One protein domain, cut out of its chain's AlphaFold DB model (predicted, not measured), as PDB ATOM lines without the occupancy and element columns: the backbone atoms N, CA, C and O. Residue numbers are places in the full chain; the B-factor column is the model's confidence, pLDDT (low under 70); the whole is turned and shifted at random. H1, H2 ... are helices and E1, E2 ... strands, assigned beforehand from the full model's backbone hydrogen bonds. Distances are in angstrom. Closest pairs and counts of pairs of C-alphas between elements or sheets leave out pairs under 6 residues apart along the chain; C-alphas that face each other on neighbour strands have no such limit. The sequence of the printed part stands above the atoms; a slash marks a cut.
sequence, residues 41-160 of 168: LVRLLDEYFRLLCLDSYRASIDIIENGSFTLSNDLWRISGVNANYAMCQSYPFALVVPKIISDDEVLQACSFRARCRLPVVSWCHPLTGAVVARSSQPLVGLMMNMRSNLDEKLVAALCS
ATOM      1  N   LEU A  41     222.602 189.034 331.100       94.25
ATOM      2  CA  LEU A  41     221.976 190.225 330.523       94.25
ATOM      3  C   LEU A  41     223.025 191.257 330.094       94.25
ATOM      4  O   LEU A  41     222.967 191.774 328.982       94.25
ATOM      5  N   VAL A  42     224.019 191.497 330.954       95.12
ATOM      6  CA  VAL A  42     225.145 192.398 330.674       95.12
ATOM      7  C   VAL A  42     225.967 191.856 329.505       95.12
ATOM      8  O   VAL A  42     226.194 192.570 328.537       95.12
ATOM      9  N   ARG A  43     226.293 190.555 329.523       94.69
ATOM     10  CA  ARG A  43     227.023 189.895 328.427       94.69
ATOM     11  C   ARG A  43     226.307 190.000 327.079       94.69
ATOM     12  O   ARG A  43     226.970 190.111 326.053       94.69
ATOM     13  N   LEU A  44     224.975 189.920 327.071       95.56
ATOM     14  CA  LEU A  44     224.187 190.079 325.850       95.56
ATOM     15  C   LEU A  44     224.293 191.506 325.302       95.56
ATOM     16  O   LEU A  44     224.510 191.683 324.107       95.56
ATOM     17  N   LEU A  45     224.119 192.510 326.161       96.12
ATOM     18  CA  LEU A  45     224.164 193.906 325.736       96.12
ATOM     19  C   LEU A  45     225.561 194.329 325.293       96.12
ATOM     20  O   LEU A  45     225.663 194.995 324.271       96.12
ATOM     21  N   ASP A  46     226.616 193.890 325.980       95.12
ATOM     22  CA  ASP A  46     227.995 194.127 325.535       95.12
ATOM     23  C   ASP A  46     228.222 193.569 324.121       95.12
ATOM     24  O   ASP A  46     228.809 194.232 323.266       95.12
ATOM     25  N   GLU A  47     227.693 192.376 323.837       95.25
ATOM     26  CA  GLU A  47     227.767 191.786 322.502       95.25
ATOM     27  C   GLU A  47     226.961 192.586 321.469       95.25
ATOM     28  O   GLU A  47     227.424 192.787 320.347       95.25
ATOM     29  N   TYR A  48     225.781 193.095 321.826       95.56
ATOM     30  CA  TYR A  48     225.013 193.968 320.936       95.56
ATOM     31  C   TYR A  48     225.721 195.297 320.681       95.56
ATOM     32  O   TYR A  48     225.759 195.744 319.538       95.56
ATOM     33  N   PHE A  49     226.321 195.911 321.700       94.81
ATOM     34  CA  PHE A  49     227.099 197.136 321.537       94.81
ATOM     35  C   PHE A  49     228.276 196.899 320.592       94.81
ATOM     36  O   PHE A  49     228.441 197.646 319.629       94.81
ATOM     37  N   ARG A  50     228.997 195.784 320.764       93.25
ATOM     38  CA  ARG A  50     230.065 195.357 319.854       93.25
ATOM     39  C   ARG A  50     229.566 195.152 318.417       93.25
ATOM     40  O   ARG A  50     230.202 195.606 317.471       93.25
ATOM     41  N   LEU A  51     228.431 194.473 318.223       92.00
ATOM     42  CA  LEU A  51     227.846 194.235 316.892       92.00
ATOM     43  C   LEU A  51     227.398 195.525 316.193       92.00
ATOM     44  O   LEU A  51     227.384 195.588 314.964       92.00
ATOM     45  N   LEU A  52     227.027 196.540 316.969       91.31
ATOM     46  CA  LEU A  52     226.558 197.830 316.476       91.31
ATOM     47  C   LEU A  52     227.670 198.878 316.345       91.31
ATOM     48  O   LEU A  52     227.369 199.993 315.920       91.31
ATOM     49  N   CYS A  53     228.921 198.512 316.652       90.50
ATOM     50  CA  CYS A  53     230.079 199.415 316.720       90.50
ATOM     51  C   CYS A  53     229.882 200.557 317.737       90.50
ATOM     52  O   CYS A  53     230.309 201.690 317.525       90.50
ATOM     53  N   LEU A  54     229.208 200.256 318.847       88.88
ATOM     54  CA  LEU A  54     228.963 201.153 319.976       88.88
ATOM     55  C   LEU A  54     230.009 200.922 321.079       88.88
ATOM     56  O   LEU A  54     229.668 200.826 322.253       88.88
ATOM     57  N   ASP A  55     231.288 200.826 320.703       83.44
ATOM     58  CA  ASP A  55     232.386 200.394 321.588       83.44
ATOM     59  C   ASP A  55     232.624 201.323 322.797       83.44
ATOM     60  O   ASP A  55     233.272 200.941 323.773       83.44
ATOM     61  N   SER A  56     232.092 202.548 322.758       89.12
ATOM     62  CA  SER A  56     232.108 203.488 323.884       89.12
ATOM     63  C   SER A  56     231.143 203.109 325.010       89.12
ATOM     64  O   SER A  56     231.278 203.614 326.125       89.12
ATOM     65  N   TYR A  57     230.158 202.256 324.731       90.06
ATOM     66  CA  TYR A  57     229.147 201.837 325.689       90.06
ATOM     67  C   TYR A  57     229.548 200.519 326.342       90.06
ATOM     68  O   TYR A  57     230.018 199.588 325.692       90.06
ATOM     69  N   ARG A  58     229.322 200.431 327.650       91.94
ATOM     70  CA  ARG A  58     229.445 199.194 328.420       91.94
ATOM     71  C   ARG A  58     228.126 198.908 329.091       91.94
ATOM     72  O   ARG A  58     227.509 199.820 329.641       91.94
ATOM     73  N   ALA A  59     227.697 197.658 329.048       93.94
ATOM     74  CA  ALA A  59     226.487 197.262 329.728       93.94
ATOM     75  C   ALA A  59     226.719 197.229 331.241       93.94
ATOM     76  O   ALA A  59     227.766 196.811 331.738       93.94
ATOM     77  N   SER A  60     225.713 197.660 331.989       93.75
ATOM     78  CA  SER A  60     225.661 197.532 333.439       93.75
ATOM     79  C   SER A  60     224.261 197.105 333.854       93.75
ATOM     80  O   SER A  60     223.310 197.214 333.076       93.75
ATOM     81  N   ILE A  61     224.135 196.607 335.083       92.06
ATOM     82  CA  ILE A  61     222.824 196.286 335.653       92.06
ATOM     83  C   ILE A  61     221.957 197.546 335.739       92.06
ATOM     84  O   ILE A  61     220.819 197.503 335.287       92.06
ATOM     85  N   ASP A  62     222.515 198.682 336.162       93.50
ATOM     86  CA  ASP A  62     221.771 199.947 336.258       93.50
ATOM     87  C   ASP A  62     221.200 200.397 334.903       93.50
ATOM     88  O   ASP A  62     220.068 200.870 334.820       93.50
ATOM     89  N   ILE A  63     221.959 200.223 333.811       91.75
ATOM     90  CA  ILE A  63     221.490 200.532 332.451       91.75
ATOM     91  C   ILE A  63     220.295 199.646 332.070       91.75
ATOM     92  O   ILE A  63     219.365 200.114 331.410       91.75
ATOM     93  N   ILE A  64     220.316 198.375 332.479       93.06
ATOM     94  CA  ILE A  64     219.239 197.416 332.215       93.06
ATOM     95  C   ILE A  64     217.994 197.767 333.033       93.06
ATOM     96  O   ILE A  64     216.906 197.849 332.466       93.06
ATOM     97  N   GLU A  65     218.152 197.999 334.336       91.44
ATOM     98  CA  GLU A  65     217.048 198.292 335.260       91.44
ATOM     99  C   GLU A  65     216.347 199.609 334.916       91.44
ATOM    100  O   GLU A  65     215.119 199.678 334.927       91.44
ATOM    101  N   ASN A  66     217.108 200.623 334.501       91.56
ATOM    102  CA  ASN A  66     216.569 201.913 334.068       91.56
ATOM    103  C   ASN A  66     216.064 201.907 332.613       91.56
ATOM    104  O   ASN A  66     215.699 202.957 332.084       91.56
ATOM    105  N   GLY A  67     216.107 200.764 331.914       88.88
ATOM    106  CA  GLY A  67     215.660 200.643 330.521       88.88
ATOM    107  C   GLY A  67     216.481 201.448 329.503       88.88
ATOM    108  O   GLY A  67     216.064 201.607 328.360       88.88
ATOM    109  N   SER A  68     217.660 201.945 329.885       90.50
ATOM    110  CA  SER A  68     218.481 202.877 329.094       90.50
ATOM    111  C   SER A  68     219.425 202.175 328.101       90.50
ATOM    112  O   SER A  68     220.437 202.735 327.688       90.50
ATOM    113  N   PHE A  69     219.118 200.933 327.720       92.00
ATOM    114  CA  PHE A  69     219.927 200.110 326.808       92.00
ATOM    115  C   PHE A  69     219.462 200.160 325.343       92.00
ATOM    116  O   PHE A  69     220.041 199.490 324.484       92.00
ATOM    117  N   THR A  70     218.407 200.920 325.043       93.50
ATOM    118  CA  THR A  70     217.803 201.055 323.710       93.50
ATOM    119  C   THR A  70     218.633 201.966 322.799       93.50
ATOM    120  O   THR A  70     218.246 203.075 322.442       93.50
ATOM    121  N   LEU A  71     219.820 201.493 322.420       94.50
ATOM    122  CA  LEU A  71     220.743 202.210 321.538       94.50
ATOM    123  C   LEU A  71     220.517 201.856 320.063       94.50
ATOM    124  O   LEU A  71     219.925 200.827 319.732       94.50
ATOM    125  N   SER A  72     221.007 202.697 319.154       94.06
ATOM    126  CA  SER A  72     220.929 202.453 317.711       94.06
ATOM    127  C   SER A  72     222.147 202.996 316.974       94.06
ATOM    128  O   SER A  72     222.776 203.943 317.441       94.06
ATOM    129  N   ASN A  73     222.453 202.407 315.819       90.50
ATOM    130  CA  ASN A  73     223.341 202.993 314.816       90.50
ATOM    131  C   ASN A  73     222.514 203.436 313.596       90.50
ATOM    132  O   ASN A  73     221.323 203.721 313.734       90.50
ATOM    133  N   ASP A  74     223.110 203.547 312.410       88.75
ATOM    134  CA  ASP A  74     222.395 203.996 311.207       88.75
ATOM    135  C   ASP A  74     221.385 202.969 310.674       88.75
ATOM    136  O   ASP A  74     220.350 203.350 310.133       88.75
ATOM    137  N   LEU A  75     221.642 201.675 310.881       89.81
ATOM    138  CA  LEU A  75     220.852 200.578 310.315       89.81
ATOM    139  C   LEU A  75     219.999 199.837 311.336       89.81
ATOM    140  O   LEU A  75     218.909 199.366 311.019       89.81
ATOM    141  N   TRP A  76     220.505 199.697 312.553       93.62
ATOM    142  CA  TRP A  76     220.014 198.747 313.539       93.62
ATOM    143  C   TRP A  76     219.760 199.452 314.866       93.62
ATOM    144  O   TRP A  76     220.457 200.399 315.234       93.62
ATOM    145  N   ARG A  77     218.785 198.952 315.620       95.94
ATOM    146  CA  ARG A  77     218.491 199.403 316.980       95.94
ATOM    147  C   ARG A  77     218.271 198.227 317.915       95.94
ATOM    148  O   ARG A  77     217.780 197.176 317.502       95.94
ATOM    149  N   ILE A  78     218.596 198.434 319.182       97.56
ATOM    150  CA  ILE A  78     218.254 197.533 320.274       97.56
ATOM    151  C   ILE A  78     216.855 197.911 320.758       97.56
ATOM    152  O   ILE A  78     216.618 199.018 321.238       97.56
ATOM    153  N   SER A  79     215.920 196.984 320.610       97.50
ATOM    154  CA  SER A  79     214.552 197.089 321.098       97.50
ATOM    155  C   SER A  79     214.419 196.443 322.476       97.50
ATOM    156  O   SER A  79     214.878 195.317 322.694       97.50
ATOM    157  N   GLY A  80     213.741 197.151 323.382       97.06
ATOM    158  CA  GLY A  80     213.314 196.658 324.693       97.06
ATOM    159  C   GLY A  80     211.922 196.016 324.688       97.06
ATOM    160  O   GLY A  80     211.392 195.720 325.753       97.06
ATOM    161  N   VAL A  81     211.319 195.778 323.517       97.00
ATOM    162  CA  VAL A  81     209.947 195.246 323.380       97.00
ATOM    163  C   VAL A  81     209.723 193.907 324.097       97.00
ATOM    164  O   VAL A  81     208.598 193.564 324.447       97.00
ATOM    165  N   ASN A  82     210.793 193.138 324.324       97.31
ATOM    166  CA  ASN A  82     210.747 191.856 325.020       97.31
ATOM    167  C   ASN A  82     211.350 191.914 326.434       97.31
ATOM    168  O   ASN A  82     211.685 190.867 326.979       97.31
ATOM    169  N   ALA A  83     211.502 193.100 327.038       96.00
ATOM    170  CA  ALA A  83     212.200 193.270 328.318       96.00
ATOM    171  C   ALA A  83     211.616 192.405 329.452       96.00
ATOM    172  O   ALA A  83     212.348 191.900 330.299       96.00
ATOM    173  N   ASN A  84     210.300 192.186 329.428       95.31
ATOM    174  CA  ASN A  84     209.558 191.351 330.374       95.31
ATOM    175  C   ASN A  84     209.200 189.958 329.817       95.31
ATOM    176  O   ASN A  84     208.374 189.262 330.404       95.31
ATOM    177  N   TYR A  85     209.780 189.559 328.681       96.69
ATOM    178  CA  TYR A  85     209.513 188.294 327.986       96.69
ATOM    179  C   TYR A  85     208.048 188.079 327.550       96.69
ATOM    180  O   TYR A  85     207.669 186.955 327.206       96.69
ATOM    181  N   ALA A  86     207.220 189.134 327.539       95.81
ATOM    182  CA  ALA A  86     205.804 189.034 327.186       95.81
ATOM    183  C   ALA A  86     205.582 188.787 325.687       95.81
ATOM    184  O   ALA A  86     204.678 188.041 325.319       95.81
ATOM    185  N   MET A  87     206.420 189.374 324.824       96.38
ATOM    186  CA  MET A  87     206.315 189.198 323.373       96.38
ATOM    187  C   MET A  87     206.761 187.791 322.946       96.38
ATOM    188  O   MET A  87     206.045 187.101 322.220       96.38
ATOM    189  N   CYS A  88     207.926 187.334 323.416       97.56
ATOM    190  CA  CYS A  88     208.428 185.990 323.152       97.56
ATOM    191  C   CYS A  88     209.282 185.460 324.315       97.56
ATOM    192  O   CYS A  88     210.450 185.819 324.475       97.56
ATOM    193  N   GLN A  89     208.737 184.491 325.053       97.19
ATOM    194  CA  GLN A  89     209.391 183.856 326.208       97.19
ATOM    195  C   GLN A  89     210.702 183.121 325.874       97.19
ATOM    196  O   GLN A  89     211.536 182.900 326.743       97.19
ATOM    197  N   SER A  90     210.883 182.712 324.612       97.12
ATOM    198  CA  SER A  90     212.066 181.960 324.153       97.12
ATOM    199  C   SER A  90     213.158 182.833 323.519       97.12
ATOM    200  O   SER A  90     214.169 182.319 323.028       97.12
ATOM    201  N   TYR A  91     212.926 184.142 323.452       97.50
ATOM    202  CA  TYR A  91     213.874 185.135 322.958       97.50
ATOM    203  C   TYR A  91     214.516 185.889 324.125       97.50
ATOM    204  O   TYR A  91     213.950 185.921 325.216       97.50
ATOM    205  N   PRO A  92     215.704 186.480 323.917       97.31
ATOM    206  CA  PRO A  92     216.311 187.330 324.931       97.31
ATOM    207  C   PRO A  92     215.459 188.581 325.196       97.31
ATOM    208  O   PRO A  92     214.620 188.960 324.376       97.31
ATOM    209  N   PHE A  93     215.709 189.229 326.334       97.00
ATOM    210  CA  PHE A  93     214.968 190.419 326.762       97.00
ATOM    211  C   PHE A  93     215.136 191.621 325.813       97.00
ATOM    212  O   PHE A  93     214.219 192.418 325.638       97.00
ATOM    213  N   ALA A  94     216.304 191.734 325.175       97.69
ATOM    214  CA  ALA A  94     216.634 192.772 324.207       97.69
ATOM    215  C   ALA A  94     216.821 192.160 322.814       97.69
ATOM    216  O   ALA A  94     217.426 191.089 322.672       97.69
ATOM    217  N   LEU A  95     216.346 192.849 321.776       97.88
ATOM    218  CA  LEU A  95     216.366 192.360 320.393       97.88
ATOM    219  C   LEU A  95     216.984 193.386 319.453       97.88
ATOM    220  O   LEU A  95     216.620 194.554 319.501       97.88
ATOM    221  N   VAL A  96     217.869 192.946 318.561       97.56
ATOM    222  CA  VAL A  96     218.400 193.808 317.500       97.56
ATOM    223  C   VAL A  96     217.494 193.708 316.274       97.56
ATOM    224  O   VAL A  96     217.330 192.630 315.692       97.56
ATOM    225  N   VAL A  97     216.902 194.839 315.895       97.06
ATOM    226  CA  VAL A  97     215.955 194.981 314.778       97.06
ATOM    227  C   VAL A  97     216.382 196.138 313.864       97.06
ATOM    228  O   VAL A  97     217.151 196.999 314.302       97.06
ATOM    229  N   PRO A  98     215.924 196.193 312.598       95.94
ATOM    230  CA  PRO A  98     216.198 197.343 311.741       95.94
ATOM    231  C   PRO A  98     215.676 198.641 312.375       95.94
ATOM    232  O   PRO A  98     214.560 198.680 312.896       95.94
ATOM    233  N   LYS A  99     216.463 199.718 312.304       94.81
ATOM    234  CA  LYS A  99     216.148 201.028 312.898       94.81
ATOM    235  C   LYS A  99     214.821 201.596 312.394       94.81
ATOM    236  O   LYS A  99     214.098 202.223 313.159       94.81
ATOM    237  N   ILE A 100     214.506 201.349 311.123       95.12
ATOM    238  CA  ILE A 100     213.293 201.829 310.452       95.12
ATOM    239  C   ILE A 100     212.003 201.147 310.938       95.12
ATOM    240  O   ILE A 100     210.918 201.648 310.661       95.12
ATOM    241  N   ILE A 101     212.102 200.014 311.641       96.88
ATOM    242  CA  ILE A 101     210.942 199.273 312.146       96.88
ATOM    243  C   ILE A 101     210.663 199.705 313.586       96.88
ATOM    244  O   ILE A 101     211.546 199.590 314.440       96.88
ATOM    245  N   SER A 102     209.447 200.174 313.879       97.12
ATOM    246  CA  SER A 102     209.049 200.586 315.236       97.12
ATOM    247  C   SER A 102     208.752 199.390 316.154       97.12
ATOM    248  O   SER A 102     208.629 198.253 315.697       97.12
ATOM    249  N   ASP A 103     208.657 199.611 317.470       97.25
ATOM    250  CA  ASP A 103     208.295 198.533 318.407       97.25
ATOM    251  C   ASP A 103     206.852 198.045 318.201       97.25
ATOM    252  O   ASP A 103     206.597 196.846 318.307       97.25
ATOM    253  N   ASP A 104     205.933 198.926 317.797       97.62
ATOM    254  CA  ASP A 104     204.562 198.542 317.438       97.62
ATOM    255  C   ASP A 104     204.527 197.639 316.200       97.62
ATOM    256  O   ASP A 104     203.778 196.662 316.150       97.62
ATOM    257  N   GLU A 105     205.363 197.931 315.199       97.69
ATOM    258  CA  GLU A 105     205.493 197.086 314.011       97.69
ATOM    259  C   GLU A 105     206.107 195.727 314.353       97.69
ATOM    260  O   GLU A 105     205.662 194.707 313.826       97.69
ATOM    261  N   VAL A 106     207.078 195.690 315.272       97.69
ATOM    262  CA  VAL A 106     207.646 194.443 315.809       97.69
ATOM    263  C   VAL A 106     206.572 193.596 316.497       97.69
ATOM    264  O   VAL A 106     206.474 192.399 316.213       97.69
ATOM    265  N   LEU A 107     205.754 194.199 317.365       97.31
ATOM    266  CA  LEU A 107     204.674 193.507 318.080       97.31
ATOM    267  C   LEU A 107     203.627 192.930 317.125       97.31
ATOM    268  O   LEU A 107     203.153 191.810 317.310       97.31
ATOM    269  N   GLN A 108     203.278 193.663 316.073       96.75
ATOM    270  CA  GLN A 108     202.333 193.165 315.080       96.75
ATOM    271  C   GLN A 108     202.960 192.073 314.198       96.75
ATOM    272  O   GLN A 108     202.335 191.033 313.972       96.75
ATOM    273  N   ALA A 109     204.207 192.249 313.745       96.88
ATOM    274  CA  ALA A 109     204.913 191.272 312.914       96.88
ATOM    275  C   ALA A 109     205.144 189.937 313.640       96.88
ATOM    276  O   ALA A 109     205.044 188.874 313.022       96.88
ATOM    277  N   CYS A 110     205.410 189.956 314.953       97.19
ATOM    278  CA  CYS A 110     205.704 188.731 315.696       97.19
ATOM    279  C   CYS A 110     204.528 187.748 315.703       97.19
ATOM    280  O   CYS A 110     204.755 186.541 315.662       97.19
ATOM    281  N   SER A 111     203.285 188.241 315.674       96.00
ATOM    282  CA  SER A 111     202.078 187.405 315.666       96.00
ATOM    283  C   SER A 111     202.000 186.455 314.462       96.00
ATOM    284  O   SER A 111     201.404 185.385 314.561       96.00
ATOM    285  N   PHE A 112     202.665 186.791 313.349       96.75
ATOM    286  CA  PHE A 112     202.713 185.963 312.143       96.75
ATOM    287  C   PHE A 112     203.793 184.868 312.192       96.75
ATOM    288  O   PHE A 112     203.925 184.075 311.262       96.75
ATOM    289  N   ARG A 113     204.586 184.786 313.265       96.75
ATOM    290  CA  ARG A 113     205.704 183.843 313.406       96.75
ATOM    291  C   ARG A 113     205.419 182.851 314.517       96.75
ATOM    292  O   ARG A 113     204.968 183.216 315.599       96.75
ATOM    293  N   ALA A 114     205.719 181.573 314.289       96.88
ATOM    294  CA  ALA A 114     205.461 180.539 315.288       96.88
ATOM    295  C   ALA A 114     206.160 180.866 316.624       96.88
ATOM    296  O   ALA A 114     207.367 181.131 316.657       96.88
ATOM    297  N   ARG A 115     205.404 180.836 317.730       96.94
ATOM    298  CA  ARG A 115     205.865 181.247 319.075       96.94
ATOM    299  C   ARG A 115     206.398 182.690 319.146       96.94
ATOM    300  O   ARG A 115     207.273 182.970 319.962       96.94
ATOM    301  N   CYS A 116     205.930 183.570 318.262       97.50
ATOM    302  CA  CYS A 116     206.339 184.973 318.169       97.50
ATOM    303  C   CYS A 116     207.839 185.195 317.907       97.50
ATOM    304  O   CYS A 116     208.388 186.251 318.210       97.50
ATOM    305  N   ARG A 117     208.539 184.205 317.336       98.12
ATOM    306  CA  ARG A 117     209.985 184.287 317.060       98.12
ATOM    307  C   ARG A 117     210.233 184.967 315.715       98.12
ATOM    308  O   ARG A 117     210.588 184.314 314.731       98.12
ATOM    309  N   LEU A 118     210.008 186.276 315.676       97.81
ATOM    310  CA  LEU A 118     210.240 187.094 314.489       97.81
ATOM    311  C   LEU A 118     211.723 187.150 314.070       97.81
ATOM    312  O   LEU A 118     212.601 186.848 314.887       97.81
ATOM    313  N   PRO A 119     212.015 187.520 312.811       97.81
ATOM    314  CA  PRO A 119     213.370 187.801 312.346       97.81
ATOM    315  C   PRO A 119     214.075 188.860 313.198       97.81
ATOM    316  O   PRO A 119     213.654 190.012 313.244       97.81
ATOM    317  N   VAL A 120     215.159 188.463 313.864       97.44
ATOM    318  CA  VAL A 120     216.028 189.353 314.655       97.44
ATOM    319  C   VAL A 120     217.491 189.098 314.318       97.44
ATOM    320  O   VAL A 120     217.879 187.955 314.043       97.44
ATOM    321  N   VAL A 121     218.309 190.150 314.342       96.81
ATOM    322  CA  VAL A 121     219.742 190.063 314.030       96.81
ATOM    323  C   VAL A 121     220.462 189.303 315.143       96.81
ATOM    324  O   VAL A 121     220.285 189.581 316.325       96.81
ATOM    325  N   SER A 122     221.262 188.312 314.758       95.69
ATOM    326  CA  SER A 122     222.137 187.543 315.660       95.69
ATOM    327  C   SER A 122     223.609 187.875 315.454       95.69
ATOM    328  O   SER A 122     224.415 187.675 316.355       95.69
ATOM    329  N   TRP A 123     223.958 188.361 314.263       94.81
ATOM    330  CA  TRP A 123     225.301 188.796 313.916       94.81
ATOM    331  C   TRP A 123     225.249 189.809 312.772       94.81
ATOM    332  O   TRP A 123     224.366 189.729 311.915       94.81
ATOM    333  N   CYS A 124     226.207 190.729 312.747       90.81
ATOM    334  CA  CYS A 124     226.369 191.754 311.723       90.81
ATOM    335  C   CYS A 124     227.847 191.847 311.328       90.81
ATOM    336  O   CYS A 124     228.727 191.858 312.193       90.81
ATOM    337  N   HIS A 125     228.116 191.923 310.027       88.56
ATOM    338  CA  HIS A 125     229.451 192.138 309.499       88.56
ATOM    339  C   HIS A 125     229.825 193.625 309.634       88.56
ATOM    340  O   HIS A 125     229.150 194.461 309.034       88.56
ATOM    341  N   PRO A 126     230.940 193.976 310.301       80.00
ATOM    342  CA  PRO A 126     231.274 195.371 310.612       80.00
ATOM    343  C   PRO A 126     231.496 196.246 309.369       80.00
ATOM    344  O   PRO A 126     231.095 197.400 309.355       80.00
ATOM    345  N   LEU A 127     232.105 195.701 308.306       80.94
ATOM    346  CA  LEU A 127     232.394 196.467 307.081       80.94
ATOM    347  C   LEU A 127     231.239 196.512 306.070       80.94
ATOM    348  O   LEU A 127     230.982 197.550 305.475       80.94
ATOM    349  N   THR A 128     230.578 195.381 305.809       82.62
ATOM    350  CA  THR A 128     229.577 195.277 304.735       82.62
ATOM    351  C   THR A 128     228.150 195.527 305.212       82.62
ATOM    352  O   THR A 128     227.259 195.681 304.381       82.62
ATOM    353  N   GLY A 129     227.908 195.504 306.527       81.00
ATOM    354  CA  GLY A 129     226.565 195.568 307.104       81.00
ATOM    355  C   GLY A 129     225.716 194.318 306.852       81.00
ATOM    356  O   GLY A 129     224.529 194.319 307.165       81.00
ATOM    357  N   ALA A 130     226.292 193.249 306.286       89.50
ATOM    358  CA  ALA A 130     225.584 191.992 306.068       89.50
ATOM    359  C   ALA A 130     225.205 191.353 307.409       89.50
ATOM    360  O   ALA A 130     226.039 191.261 308.310       89.50
ATOM    361  N   VAL A 131     223.971 190.867 307.531       93.44
ATOM    362  CA  VAL A 131     223.466 190.292 308.781       93.44
ATOM    363  C   VAL A 131     223.130 188.819 308.664       93.44
ATOM    364  O   VAL A 131     222.664 188.336 307.634       93.44
ATOM    365  N   VAL A 132     223.303 188.118 309.778       95.94
ATOM    366  CA  VAL A 132     222.674 186.823 310.019       95.94
ATOM    367  C   VAL A 132     221.505 187.068 310.960       95.94
ATOM    368  O   VAL A 132     221.695 187.417 312.127       95.94
ATOM    369  N   ALA A 133     220.291 186.889 310.446       96.88
ATOM    370  CA  ALA A 133     219.064 186.958 311.226       96.88
ATOM    371  C   ALA A 133     218.508 185.556 311.494       96.88
ATOM    372  O   ALA A 133     218.684 184.635 310.698       96.88
ATOM    373  N   ARG A 134     217.802 185.396 312.615       97.75
ATOM    374  CA  ARG A 134     217.146 184.136 312.991       97.75
ATOM    375  C   ARG A 134     215.666 184.356 313.287       97.75
ATOM    376  O   ARG A 134     215.288 185.412 313.789       97.75
ATOM    377  N   SER A 135     214.841 183.356 312.995       98.19
ATOM    378  CA  SER A 135     213.389 183.372 313.224       98.19
ATOM    379  C   SER A 135     212.818 181.954 313.334       98.19
ATOM    380  O   SER A 135     213.540 180.965 313.194       98.19
ATOM    381  N   SER A 136     211.521 181.839 313.623       98.06
ATOM    382  CA  SER A 136     210.730 180.630 313.369       98.06
ATOM    383  C   SER A 136     210.012 180.697 312.017       98.06
ATOM    384  O   SER A 136     210.007 181.728 311.340       98.06
ATOM    385  N   GLN A 137     209.384 179.583 311.633       95.94
ATOM    386  CA  GLN A 137     208.542 179.525 310.441       95.94
ATOM    387  C   GLN A 137     207.366 180.525 310.522       95.94
ATOM    388  O   GLN A 137     206.797 180.711 311.607       95.94
ATOM    389  N   PRO A 138     206.983 181.154 309.397       95.88
ATOM    390  CA  PRO A 138     205.778 181.972 309.323       95.88
ATOM    391  C   PRO A 138     204.511 181.106 309.421       95.88
ATOM    392  O   PRO A 138     204.494 179.945 309.007       95.88
ATOM    393  N   LEU A 139     203.436 181.673 309.963       93.75
ATOM    394  CA  LEU A 139     202.136 181.029 310.158       93.75
ATOM    395  C   LEU A 139     201.255 181.150 308.905       93.75
ATOM    396  O   LEU A 139     200.110 181.584 308.972       93.75
ATOM    397  N   VAL A 140     201.797 180.744 307.754       91.12
ATOM    398  CA  VAL A 140     201.057 180.705 306.477       91.12
ATOM    399  C   VAL A 140     199.943 179.645 306.485       91.12
ATOM    400  O   VAL A 140     198.908 179.812 305.850       91.12
ATOM    401  N   GLY A 141     200.117 178.567 307.259       82.69
ATOM    402  CA  GLY A 141     199.154 177.466 307.341       82.69
ATOM    403  C   GLY A 141     198.975 176.714 306.015       82.69
ATOM    404  O   GLY A 141     199.835 176.752 305.141       82.69
ATOM    405  N   LEU A 142     197.850 176.001 305.878       81.19
ATOM    406  CA  LEU A 142     197.456 175.309 304.636       81.19
ATOM    407  C   LEU A 142     196.822 176.257 303.603       81.19
ATOM    408  O   LEU A 142     196.670 175.903 302.436       81.19
ATOM    409  N   MET A 143     196.436 177.461 304.026       70.12
ATOM    410  CA  MET A 143     195.913 178.492 303.142       70.12
ATOM    411  C   MET A 143     197.088 179.220 302.487       70.12
ATOM    412  O   MET A 143     197.642 180.155 303.054       70.12
ATOM    413  N   MET A 144     197.436 178.800 301.268       67.00
ATOM    414  CA  MET A 144     198.575 179.277 300.457       67.00
ATOM    415  C   MET A 144     198.685 180.805 300.244       67.00
ATOM    416  O   MET A 144     199.657 181.252 299.648       67.00
ATOM    417  N   ASN A 145     197.725 181.612 300.708       76.19
ATOM    418  CA  ASN A 145     197.685 183.059 300.477       76.19
ATOM    419  C   ASN A 145     197.714 183.915 301.760       76.19
ATOM    420  O   ASN A 145     197.540 185.130 301.683       76.19
ATOM    421  N   MET A 146     197.917 183.313 302.938       86.69
ATOM    422  CA  MET A 146     198.083 184.072 304.182       86.69
ATOM    423  C   MET A 146     199.454 184.743 304.211       86.69
ATOM    424  O   MET A 146     200.490 184.086 304.112       86.69
ATOM    425  N   ARG A 147     199.452 186.065 304.356       92.56
ATOM    426  CA  ARG A 147     200.641 186.918 304.327       92.56
ATOM    427  C   ARG A 147     200.533 187.999 305.392       92.56
ATOM    428  O   ARG A 147     199.431 188.369 305.793       92.56
ATOM    429  N   SER A 148     201.673 188.523 305.826       94.56
ATOM    430  CA  SER A 148     201.735 189.655 306.749       94.56
ATOM    431  C   SER A 148     202.609 190.745 306.153       94.56
ATOM    432  O   SER A 148     203.821 190.578 306.041       94.56
ATOM    433  N   ASN A 149     201.996 191.884 305.821       96.06
ATOM    434  CA  ASN A 149     202.709 193.045 305.280       96.06
ATOM    435  C   ASN A 149     203.807 193.536 306.235       96.06
ATOM    436  O   ASN A 149     204.840 194.019 305.783       96.06
ATOM    437  N   LEU A 150     203.606 193.400 307.551       96.44
ATOM    438  CA  LEU A 150     204.603 193.801 308.543       96.44
ATOM    439  C   LEU A 150     205.742 192.789 308.683       96.44
ATOM    440  O   LEU A 150     206.887 193.212 308.828       96.44
ATOM    441  N   ASP A 151     205.474 191.482 308.575       96.81
ATOM    442  CA  ASP A 151     206.556 190.483 308.505       96.81
ATOM    443  C   ASP A 151     207.374 190.670 307.221       96.81
ATOM    444  O   ASP A 151     208.600 190.672 307.264       96.81
ATOM    445  N   GLU A 152     206.713 190.925 306.092       96.38
ATOM    446  CA  GLU A 152     207.374 191.213 304.817       96.38
ATOM    447  C   GLU A 152     208.199 192.496 304.872       96.38
ATOM    448  O   GLU A 152     209.354 192.492 304.445       96.38
ATOM    449  N   LYS A 153     207.653 193.576 305.447       96.56
ATOM    450  CA  LYS A 153     208.381 194.832 305.666       96.56
ATOM    451  C   LYS A 153     209.613 194.607 306.543       96.56
ATOM    452  O   LYS A 153     210.689 195.098 306.211       96.56
ATOM    453  N   LEU A 154     209.478 193.851 307.633       96.69
ATOM    454  CA  LEU A 154     210.586 193.518 308.528       96.69
ATOM    455  C   LEU A 154     211.674 192.708 307.811       96.69
ATOM    456  O   LEU A 154     212.856 193.028 307.929       96.69
ATOM    457  N   VAL A 155     211.291 191.681 307.050       95.94
ATOM    458  CA  VAL A 155     212.232 190.867 306.264       95.94
ATOM    459  C   VAL A 155     212.914 191.713 305.188       95.94
ATOM    460  O   VAL A 155     214.127 191.620 305.022       95.94
ATOM    461  N   ALA A 156     212.177 192.586 304.501       95.50
ATOM    462  CA  ALA A 156     212.742 193.502 303.512       95.50
ATOM    463  C   ALA A 156     213.747 194.480 304.144       95.50
ATOM    464  O   ALA A 156     214.820 194.695 303.585       95.50
ATOM    465  N   ALA A 157     213.445 195.009 305.333       94.56
ATOM    466  CA  ALA A 157     214.334 195.902 306.075       94.56
ATOM    467  C   ALA A 157     215.609 195.207 306.592       94.56
ATOM    468  O   ALA A 157     216.622 195.864 306.794       94.56
ATOM    469  N   LEU A 158     215.601 193.881 306.771       93.00
ATOM    470  CA  LEU A 158     216.822 193.110 307.054       93.00
ATOM    471  C   LEU A 158     217.710 192.946 305.812       93.00
ATOM    472  O   LEU A 158     218.917 192.757 305.941       93.00
ATOM    473  N   CYS A 159     217.115 193.010 304.621       88.81
ATOM    474  CA  CYS A 159     217.799 192.850 303.340       88.81
ATOM    475  C   CYS A 159     218.257 194.179 302.718       88.81
ATOM    476  O   CYS A 159     218.978 194.155 301.715       88.81
ATOM    477  N   SER A 160     217.839 195.333 303.252       77.62
ATOM    478  CA  SER A 160     218.191 196.627 302.664       77.62
ATOM    479  C   SER A 160     219.678 196.923 302.842       77.62
ATOM    480  O   SER A 160     220.214 196.845 303.946       77.62
TER     481      SER A 160
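Overview. This is residues 41 to 160 of the 168 residues of a protein of Cajanus cajan (UniProt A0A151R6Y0). Two small strand hairpins, E1 with E2 and E3 with E4, make the middle of this domain, with E2 and E3 crossing where the hairpins meet. Helix H1, with the short H2 at its start, lies on one side of them, and H3 and H4 form a corner on the other, H4 passing close to E2 and E4. Residues 135 to 148 form a long loop that reaches 28 A from the mean of the C-alphas. The printed part has 120 residues, with four named helices and four named strands in the order H1 H2 E1 E2 H3 E3 E4 H4; the class is mixed, helices and strands, though under half of the residues, 52, are in named elements. Each two-stranded sheet is antiparallel, and the whole is compact, with a radius of gyration of the C-alphas of 14.5 A and spans of 48 by 33 by 19 A.

Along the chain. H1 takes residues 41 to 51, 15.4 A long, from C-alpha 41 at (221.976, 190.225, 330.523). H2 is residues 61 to 65. E1 is residues 76 to 79, and E2, residues 95 to 98, begins with C-alpha 95 at (216.366, 192.360, 320.393). H3 takes residues 103 to 110, 10.5 A long. E3 is residues 120 to 124, 11.0 A long, and E4 is residues 131 to 134. H4, residues 149 to 159, is 15.2 A long and ends with C-alpha 159 at (217.799, 192.850, 303.340).

Arrangement. H1 and H2 touch, their closest C-alphas being those of Val 42 and Ile 61, 6.7 A apart. The closest C-alphas of H1 and E3 are those of Leu 51 and Cys 124, 5.9 A apart. The hairpin E1 and E2 is antiparallel at 141 degrees, with N 79 and O 95 within hydrogen-bond range at 2.8 A. The closest C-alphas of E2 and E3 are those of Val 96 and Val 121, 5.3 A apart. The hairpin E3 and E4 is antiparallel at 148 degrees, with N 122 and O 132 within range at 2.8 A. H3 and H4 touch, about perpendicular at 77 degrees, with the C-alphas of Ala 109 and Asp 151 closest at 4.8 A. The closest C-alphas of E2 and H4 are those of Pro 98 and Ala 157, 6.1 A apart. Among the pairs that are apart are H1 and H4, and E1 and E3. In H1, H2, H3 and H4 every O i to N i+4 pair is within hydrogen-bond range.

Size, cuts and confidence. The C-alphas of Ser 56 and Leu 142, the two farthest apart, are 48.6 A apart. The printed part has no cut. The links from E1 to E2, 15 residues, and from E4 to H4, 14 residues, are long, and the link from E2 to H3 is tight. The mean pLDDT of the printed part is 93.4, and residue 144 is under 70.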